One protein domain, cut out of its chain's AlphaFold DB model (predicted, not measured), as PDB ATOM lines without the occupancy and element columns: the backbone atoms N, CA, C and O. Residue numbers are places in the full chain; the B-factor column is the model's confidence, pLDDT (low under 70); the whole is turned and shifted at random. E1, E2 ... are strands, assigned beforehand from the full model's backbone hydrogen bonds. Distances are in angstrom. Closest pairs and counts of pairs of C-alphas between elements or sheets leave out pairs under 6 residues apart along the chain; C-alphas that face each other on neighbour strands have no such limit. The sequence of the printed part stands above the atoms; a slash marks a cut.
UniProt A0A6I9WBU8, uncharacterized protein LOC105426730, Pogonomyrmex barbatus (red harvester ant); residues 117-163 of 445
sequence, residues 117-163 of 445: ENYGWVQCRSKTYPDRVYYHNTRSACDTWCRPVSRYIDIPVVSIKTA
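Overview. This is residues 117 to 163 of the 445 residues of the protein "uncharacterized protein LOC105426730" of Pogonomyrmex barbatus (red harvester ant) (UniProt A0A6I9WBU8). This is a small domain with little regular structure: a three-strand antiparallel meander, each strand the antiparallel neighbour of the one before, with the long unnamed stretch 145 to 163 folding back past E1. The printed part has 47 residues, no named helix, and three strands in the order E1, E2, E3 along the chain and across the sheet; the class is all strand, with 13 residues in named elements. It is compact, with a radius of gyration of the C-alphas of 10.5 A, and spans 28 by 20 by 16 A.

Along the chain. Find C-alpha 121 at (-12.360, 8.284, 14.456); from there E1 runs 13.3 A to residue 125. E2, residues 133 to 137, covers 13.4 A. E3, residues 142 to 144, ends at (-8.475, 12.847, 22.330).

Arrangement. Look at hairpin E1 and E2, at 147 degrees: N 122 and O 136 are 2.8 A apart, within hydrogen-bond range. In hairpin E2 and E3, at 153 degrees, N 135 and O 144 are 2.8 A apart, also within range.

Size, cuts and confidence. The printed part has no cut. The link E1 to E2 is short, E2 to E3 tight. Confidence is low at residues 117 to 118 and 162 to 163.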
ATOM      1  N   GLU A 117      -9.519   4.580   5.039       56.94
ATOM      2  CA  GLU A 117     -10.760   4.896   5.737       56.94
ATOM      3  C   GLU A 117     -10.656   5.121   7.258       56.94
ATOM      4  O   GLU A 117     -10.880   4.245   8.091       56.94
ATOM      5  N   ASN A 118     -10.361   6.372   7.624       63.50
ATOM      6  CA  ASN A 118     -10.753   7.042   8.868       63.50
ATOM      7  C   ASN A 118     -10.547   6.323  10.217       63.50
ATOM      8  O   ASN A 118     -11.081   6.810  11.200       63.50
ATOM      9  N   TYR A 119      -9.768   5.242  10.337       77.00
ATOM     10  CA  TYR A 119      -9.330   4.567  11.582       77.00
ATOM     11  C   TYR A 119     -10.371   4.444  12.727       77.00
ATOM     12  O   TYR A 119     -10.001   4.308  13.896       77.00
ATOM     13  N   GLY A 120     -11.672   4.492  12.421       90.94
ATOM     14  CA  GLY A 120     -12.748   4.575  13.412       90.94
ATOM     15  C   GLY A 120     -12.822   5.888  14.209       90.94
ATOM     16  O   GLY A 120     -13.421   5.890  15.276       90.94
ATOM     17  N   TRP A 121     -12.222   6.995  13.768       95.75
ATOM     18  CA  TRP A 121     -12.360   8.284  14.456       95.75
ATOM     19  C   TRP A 121     -13.634   9.013  14.037       95.75
ATOM     20  O   TRP A 121     -13.931   9.143  12.851       95.75
ATOM     21  N   VAL A 122     -14.344   9.553  15.021       95.69
ATOM     22  CA  VAL A 122     -15.486  10.450  14.834       95.69
ATOM     23  C   VAL A 122     -15.233  11.764  15.558       95.69
ATOM     24  O   VAL A 122     -14.602  11.808  16.616       95.69
ATOM     25  N   GLN A 123     -15.716  12.855  14.975       96.56
ATOM     26  CA  GLN A 123     -15.641  14.180  15.564       96.56
ATOM     27  C   GLN A 123     -16.885  14.430  16.425       96.56
ATOM     28  O   GLN A 123     -18.016  14.372  15.935       96.56
ATOM     29  N   CYS A 124     -16.680  14.760  17.697       95.62
ATOM     30  CA  CYS A 124     -17.740  14.977  18.676       95.62
ATOM     31  C   CYS A 124     -17.631  16.372  19.307       95.62
ATOM     32  O   CYS A 124     -16.539  16.903  19.509       95.62
ATOM     33  N   ARG A 125     -18.771  16.981  19.657       95.88
ATOM     34  CA  ARG A 125     -18.801  18.212  20.467       95.88
ATOM     35  C   ARG A 125     -18.883  17.861  21.946       95.88
ATOM     36  O   ARG A 125     -19.686  17.010  22.336       95.88
ATOM     37  N   SER A 126     -18.057  18.503  22.768       94.31
ATOM     38  CA  SER A 126     -18.099  18.299  24.215       94.31
ATOM     39  C   SER A 126     -19.367  18.902  24.817       94.31
ATOM     40  O   SER A 126     -19.787  19.995  24.446       94.31
ATOM     41  N   LYS A 127     -19.967  18.191  25.778       91.06
ATOM     42  CA  LYS A 127     -21.111  18.697  26.549       91.06
ATOM     43  C   LYS A 127     -20.682  19.780  27.537       91.06
ATOM     44  O   LYS A 127     -21.359  20.789  27.675       91.06
ATOM     45  N   THR A 128     -19.553  19.567  28.213       94.50
ATOM     46  CA  THR A 128     -19.010  20.497  29.213       94.50
ATOM     47  C   THR A 128     -18.419  21.745  28.564       94.50
ATOM     48  O   THR A 128     -18.450  22.819  29.153       94.50
ATOM     49  N   TYR A 129     -17.898  21.609  27.342       95.44
ATOM     50  CA  TYR A 129     -17.296  22.700  26.583       95.44
ATOM     51  C   TYR A 129     -17.897  22.731  25.170       95.44
ATOM     52  O   TYR A 129     -17.294  22.166  24.257       95.44
ATOM     53  N   PRO A 130     -19.066  23.370  24.970       91.44
ATOM     54  CA  PRO A 130     -19.781  23.369  23.687       91.44
ATOM     55  C   PRO A 130     -18.942  23.863  22.502       91.44
ATOM     56  O   PRO A 130     -19.105  23.382  21.378       91.44
ATOM     57  N   ASP A 131     -18.000  24.766  22.776       95.62
ATOM     58  CA  ASP A 131     -17.087  25.348  21.786       95.62
ATOM     59  C   ASP A 131     -15.869  24.465  21.490       95.62
ATOM     60  O   ASP A 131     -15.029  24.805  20.657       95.62
ATOM     61  N   ARG A 132     -15.735  23.325  22.178       96.81
ATOM     62  CA  ARG A 132     -14.620  22.398  21.994       96.81
ATOM     63  C   ARG A 132     -15.078  21.102  21.358       96.81
ATOM     64  O   ARG A 132     -16.049  20.456  21.757       96.81
ATOM     65  N   VAL A 133     -14.283  20.699  20.383       96.62
ATOM     66  CA  VAL A 133     -14.404  19.432  19.686       96.62
ATOM     67  C   VAL A 133     -13.394  18.453  20.273       96.62
ATOM     68  O   VAL A 133     -12.248  18.824  20.523       96.62
ATOM     69  N   TYR A 134     -13.820  17.211  20.468       97.19
ATOM     70  CA  TYR A 134     -12.940  16.080  20.739       97.19
ATOM     71  C   TYR A 134     -13.155  15.004  19.676       97.19
ATOM     72  O   TYR A 134     -14.141  15.026  18.936       97.19
ATOM     73  N   TYR A 135     -12.209  14.083  19.576       97.06
ATOM     74  CA  TYR A 135     -12.246  12.974  18.640       97.06
ATOM     75  C   TYR A 135     -12.349  11.685  19.439       97.06
ATOM     76  O   TYR A 135     -11.533  11.455  20.334       97.06
ATOM     77  N   HIS A 136     -13.348  10.873  19.112       96.62
ATOM     78  CA  HIS A 136     -13.595   9.580  19.739       96.62
ATOM     79  C   HIS A 136     -13.258   8.471  18.748       96.62
ATOM     80  O   HIS A 136     -13.665   8.536  17.588       96.62
ATOM     81  N   ASN A 137     -12.509   7.462  19.179       96.00
ATOM     82  CA  ASN A 137     -12.225   6.294  18.360       96.00
ATOM     83  C   ASN A 137     -13.228   5.185  18.681       96.00
ATOM     84  O   ASN A 137     -13.158   4.577  19.745       96.00
ATOM     85  N   THR A 138     -14.113   4.868  17.743       92.06
ATOM     86  CA  THR A 138     -15.177   3.871  17.917       92.06
ATOM     87  C   THR A 138     -14.656   2.447  18.108       92.06
ATOM     88  O   THR A 138     -15.361   1.622  18.681       92.06
ATOM     89  N   ARG A 139     -13.425   2.139  17.671       92.12
ATOM     90  CA  ARG A 139     -12.821   0.802  17.823       92.12
ATOM     91  C   ARG A 139     -12.134   0.611  19.175       92.12
ATOM     92  O   ARG A 139     -12.201  -0.471  19.744       92.12
ATOM     93  N   SER A 140     -11.447   1.639  19.667       94.62
ATOM     94  CA  SER A 140     -10.665   1.580  20.917       94.62
ATOM     95  C   SER A 140     -11.344   2.256  22.109       94.62
ATOM     96  O   SER A 140     -10.803   2.209  23.211       94.62
ATOM     97  N   ALA A 141     -12.495   2.899  21.895       94.25
ATOM     98  CA  ALA A 141     -13.210   3.710  22.880       94.25
ATOM     99  C   ALA A 141     -12.339   4.805  23.535       94.25
ATOM    100  O   ALA A 141     -12.577   5.207  24.671       94.25
ATOM    101  N   CYS A 142     -11.307   5.274  22.828       95.25
ATOM    102  CA  CYS A 142     -10.389   6.300  23.310       95.25
ATOM    103  C   CYS A 142     -10.809   7.690  22.828       95.25
ATOM    104  O   CYS A 142     -11.204   7.859  21.674       95.25
ATOM    105  N   ASP A 143     -10.618   8.687  23.689       96.69
ATOM    106  CA  ASP A 143     -10.894  10.092  23.399       96.69
ATOM    107  C   ASP A 143      -9.604  10.906  23.323       96.69
ATOM    108  O   ASP A 143      -8.670  10.714  24.105       96.69
ATOM    109  N   THR A 144      -9.562  11.870  22.410       97.06
ATOM    110  CA  THR A 144      -8.475  12.847  22.330       97.06
ATOM    111  C   THR A 144      -8.993  14.223  21.939       97.06
ATOM    112  O   THR A 144      -9.917  14.371  21.144       97.06
ATOM    113  N   TRP A 145      -8.367  15.263  22.481       97.50
ATOM    114  CA  TRP A 145      -8.629  16.652  22.094       97.50
ATOM    115  C   TRP A 145      -7.803  17.085  20.876       97.50
ATOM    116  O   TRP A 145      -8.050  18.139  20.291       97.50
ATOM    117  N   CYS A 146      -6.816  16.280  20.483       96.50
ATOM    118  CA  CYS A 146      -5.959  16.541  19.335       96.50
ATOM    119  C   CYS A 146      -6.468  15.761  18.125       96.50
ATOM    120  O   CYS A 146      -6.738  14.570  18.240       96.50
ATOM    121  N   ARG A 147      -6.561  16.406  16.954       95.50
ATOM    122  CA  ARG A 147      -6.993  15.734  15.720       95.50
ATOM    123  C   ARG A 147      -6.001  14.605  15.381       95.50
ATOM    124  O   ARG A 147      -4.836  14.916  15.138       95.50
ATOM    125  N   PRO A 148      -6.430  13.331  15.373       94.19
ATOM    126  CA  PRO A 148      -5.524  12.187  15.230       94.19
ATOM    127  C   PRO A 148      -5.167  11.884  13.771       94.19
ATOM    128  O   PRO A 148      -4.202  11.178  13.503       94.19
ATOM    129  N   VAL A 149      -5.937  12.428  12.826       91.81
ATOM    130  CA  VAL A 149      -5.697  12.309  11.386       91.81
ATOM    131  C   VAL A 149      -5.379  13.668  10.772       91.81
ATOM    132  O   VAL A 149      -5.641  14.725  11.357       91.81
ATOM    133  N   SER A 150      -4.807  13.639   9.569       92.56
ATOM    134  CA  SER A 150      -4.491  14.843   8.806       92.56
ATOM    135  C   SER A 150      -5.716  15.748   8.635       92.56
ATOM    136  O   SER A 150      -6.854  15.288   8.559       92.56
ATOM    137  N   ARG A 151      -5.485  17.062   8.539       91.44
ATOM    138  CA  ARG A 151      -6.554  18.042   8.283       91.44
ATOM    139  C   ARG A 151      -7.204  17.862   6.909       91.44
ATOM    140  O   ARG A 151      -8.326  18.308   6.736       91.44
ATOM    141  N   TYR A 152      -6.505  17.212   5.979       90.88
ATOM    142  CA  TYR A 152      -6.997  16.909   4.631       90.88
ATOM    143  C   TYR A 152      -7.906  15.676   4.574       90.88
ATOM    144  O   TYR A 152      -8.428  15.365   3.513       90.88
ATOM    145  N   ILE A 153      -8.046  14.951   5.687       90.94
ATOM    146  CA  ILE A 153      -8.939  13.802   5.796       90.94
ATOM    147  C   ILE A 153     -10.169  14.254   6.570       90.94
ATOM    148  O   ILE A 153     -10.050  14.686   7.724       90.94
ATOM    149  N   ASP A 154     -11.336  14.153   5.944       92.06
ATOM    150  CA  ASP A 154     -12.603  14.495   6.574       92.06
ATOM    151  C   ASP A 154     -13.018  13.415   7.571       92.06
ATOM    152  O   ASP A 154     -13.164  12.239   7.239       92.06
ATOM    153  N   ILE A 155     -13.195  13.836   8.823       94.19
ATOM    154  CA  ILE A 155     -13.653  12.976   9.911       94.19
ATOM    155  C   ILE A 155     -15.166  13.162  10.037       94.19
ATOM    156  O   ILE A 155     -15.613  14.304  10.189       94.19
ATOM    157  N   PRO A 156     -15.964  12.082  10.029       92.88
ATOM    158  CA  PRO A 156     -17.407  12.186  10.189       92.88
ATOM    159  C   PRO A 156     -17.763  12.845  11.528       92.88
ATOM    160  O   PRO A 156     -17.236  12.488  12.586       92.88
ATOM    161  N   VAL A 157     -18.672  13.819  11.476       92.88
ATOM    162  CA  VAL A 157     -19.172  14.528  12.658       92.88
ATOM    163  C   VAL A 157     -20.415  13.816  13.163       92.88
ATOM    164  O   VAL A 157     -21.428  13.751  12.469       92.88
ATOM    165  N   VAL A 158     -20.359  13.329  14.399       86.31
ATOM    166  CA  VAL A 158     -21.514  12.718  15.058       86.31
ATOM    167  C   VAL A 158     -22.060  13.721  16.057       86.31
ATOM    168  O   VAL A 158     -21.474  13.980  17.113       86.31
ATOM    169  N   SER A 159     -23.214  14.301  15.731       80.12
ATOM    170  CA  SER A 159     -24.001  15.011  16.725       80.12
ATOM    171  C   SER A 159     -24.707  13.965  17.573       80.12
ATOM    172  O   SER A 159     -25.709  13.389  17.142       80.12
ATOM    173  N   ILE A 160     -24.203  13.721  18.780       70.00
ATOM    174  CA  ILE A 160     -24.972  12.999  19.788       70.00
ATOM    175  C   ILE A 160     -26.126  13.935  20.146       70.00
ATOM    176  O   ILE A 160     -26.002  14.790  21.024       70.00
ATOM    177  N   LYS A 161     -27.240  13.831  19.409       70.19
ATOM    178  CA  LYS A 161     -28.518  14.324  19.902       70.19
ATOM    179  C   LYS A 161     -28.731  13.529  21.167       70.19
ATOM    180  O   LYS A 161     -28.999  12.334  21.098       70.19
ATOM    181  N   THR A 162     -28.504  14.173  22.307       51.53
ATOM    182  CA  THR A 162     -28.930  13.653  23.593       51.53
ATOM    183  C   THR A 162     -30.380  13.263  23.369       51.53
ATOM    184  O   THR A 162     -31.225  14.135  23.169       51.53
ATOM    185  N   ALA A 163     -30.658  11.959  23.291       46.97
ATOM    186  CA  ALA A 163     -31.979  11.485  23.613       46.97
ATOM    187  C   ALA A 163     -32.158  12.035  25.016       46.97
ATOM    188  O   ALA A 163     -31.466  11.609  25.944       46.97
TER     189      ALA A 163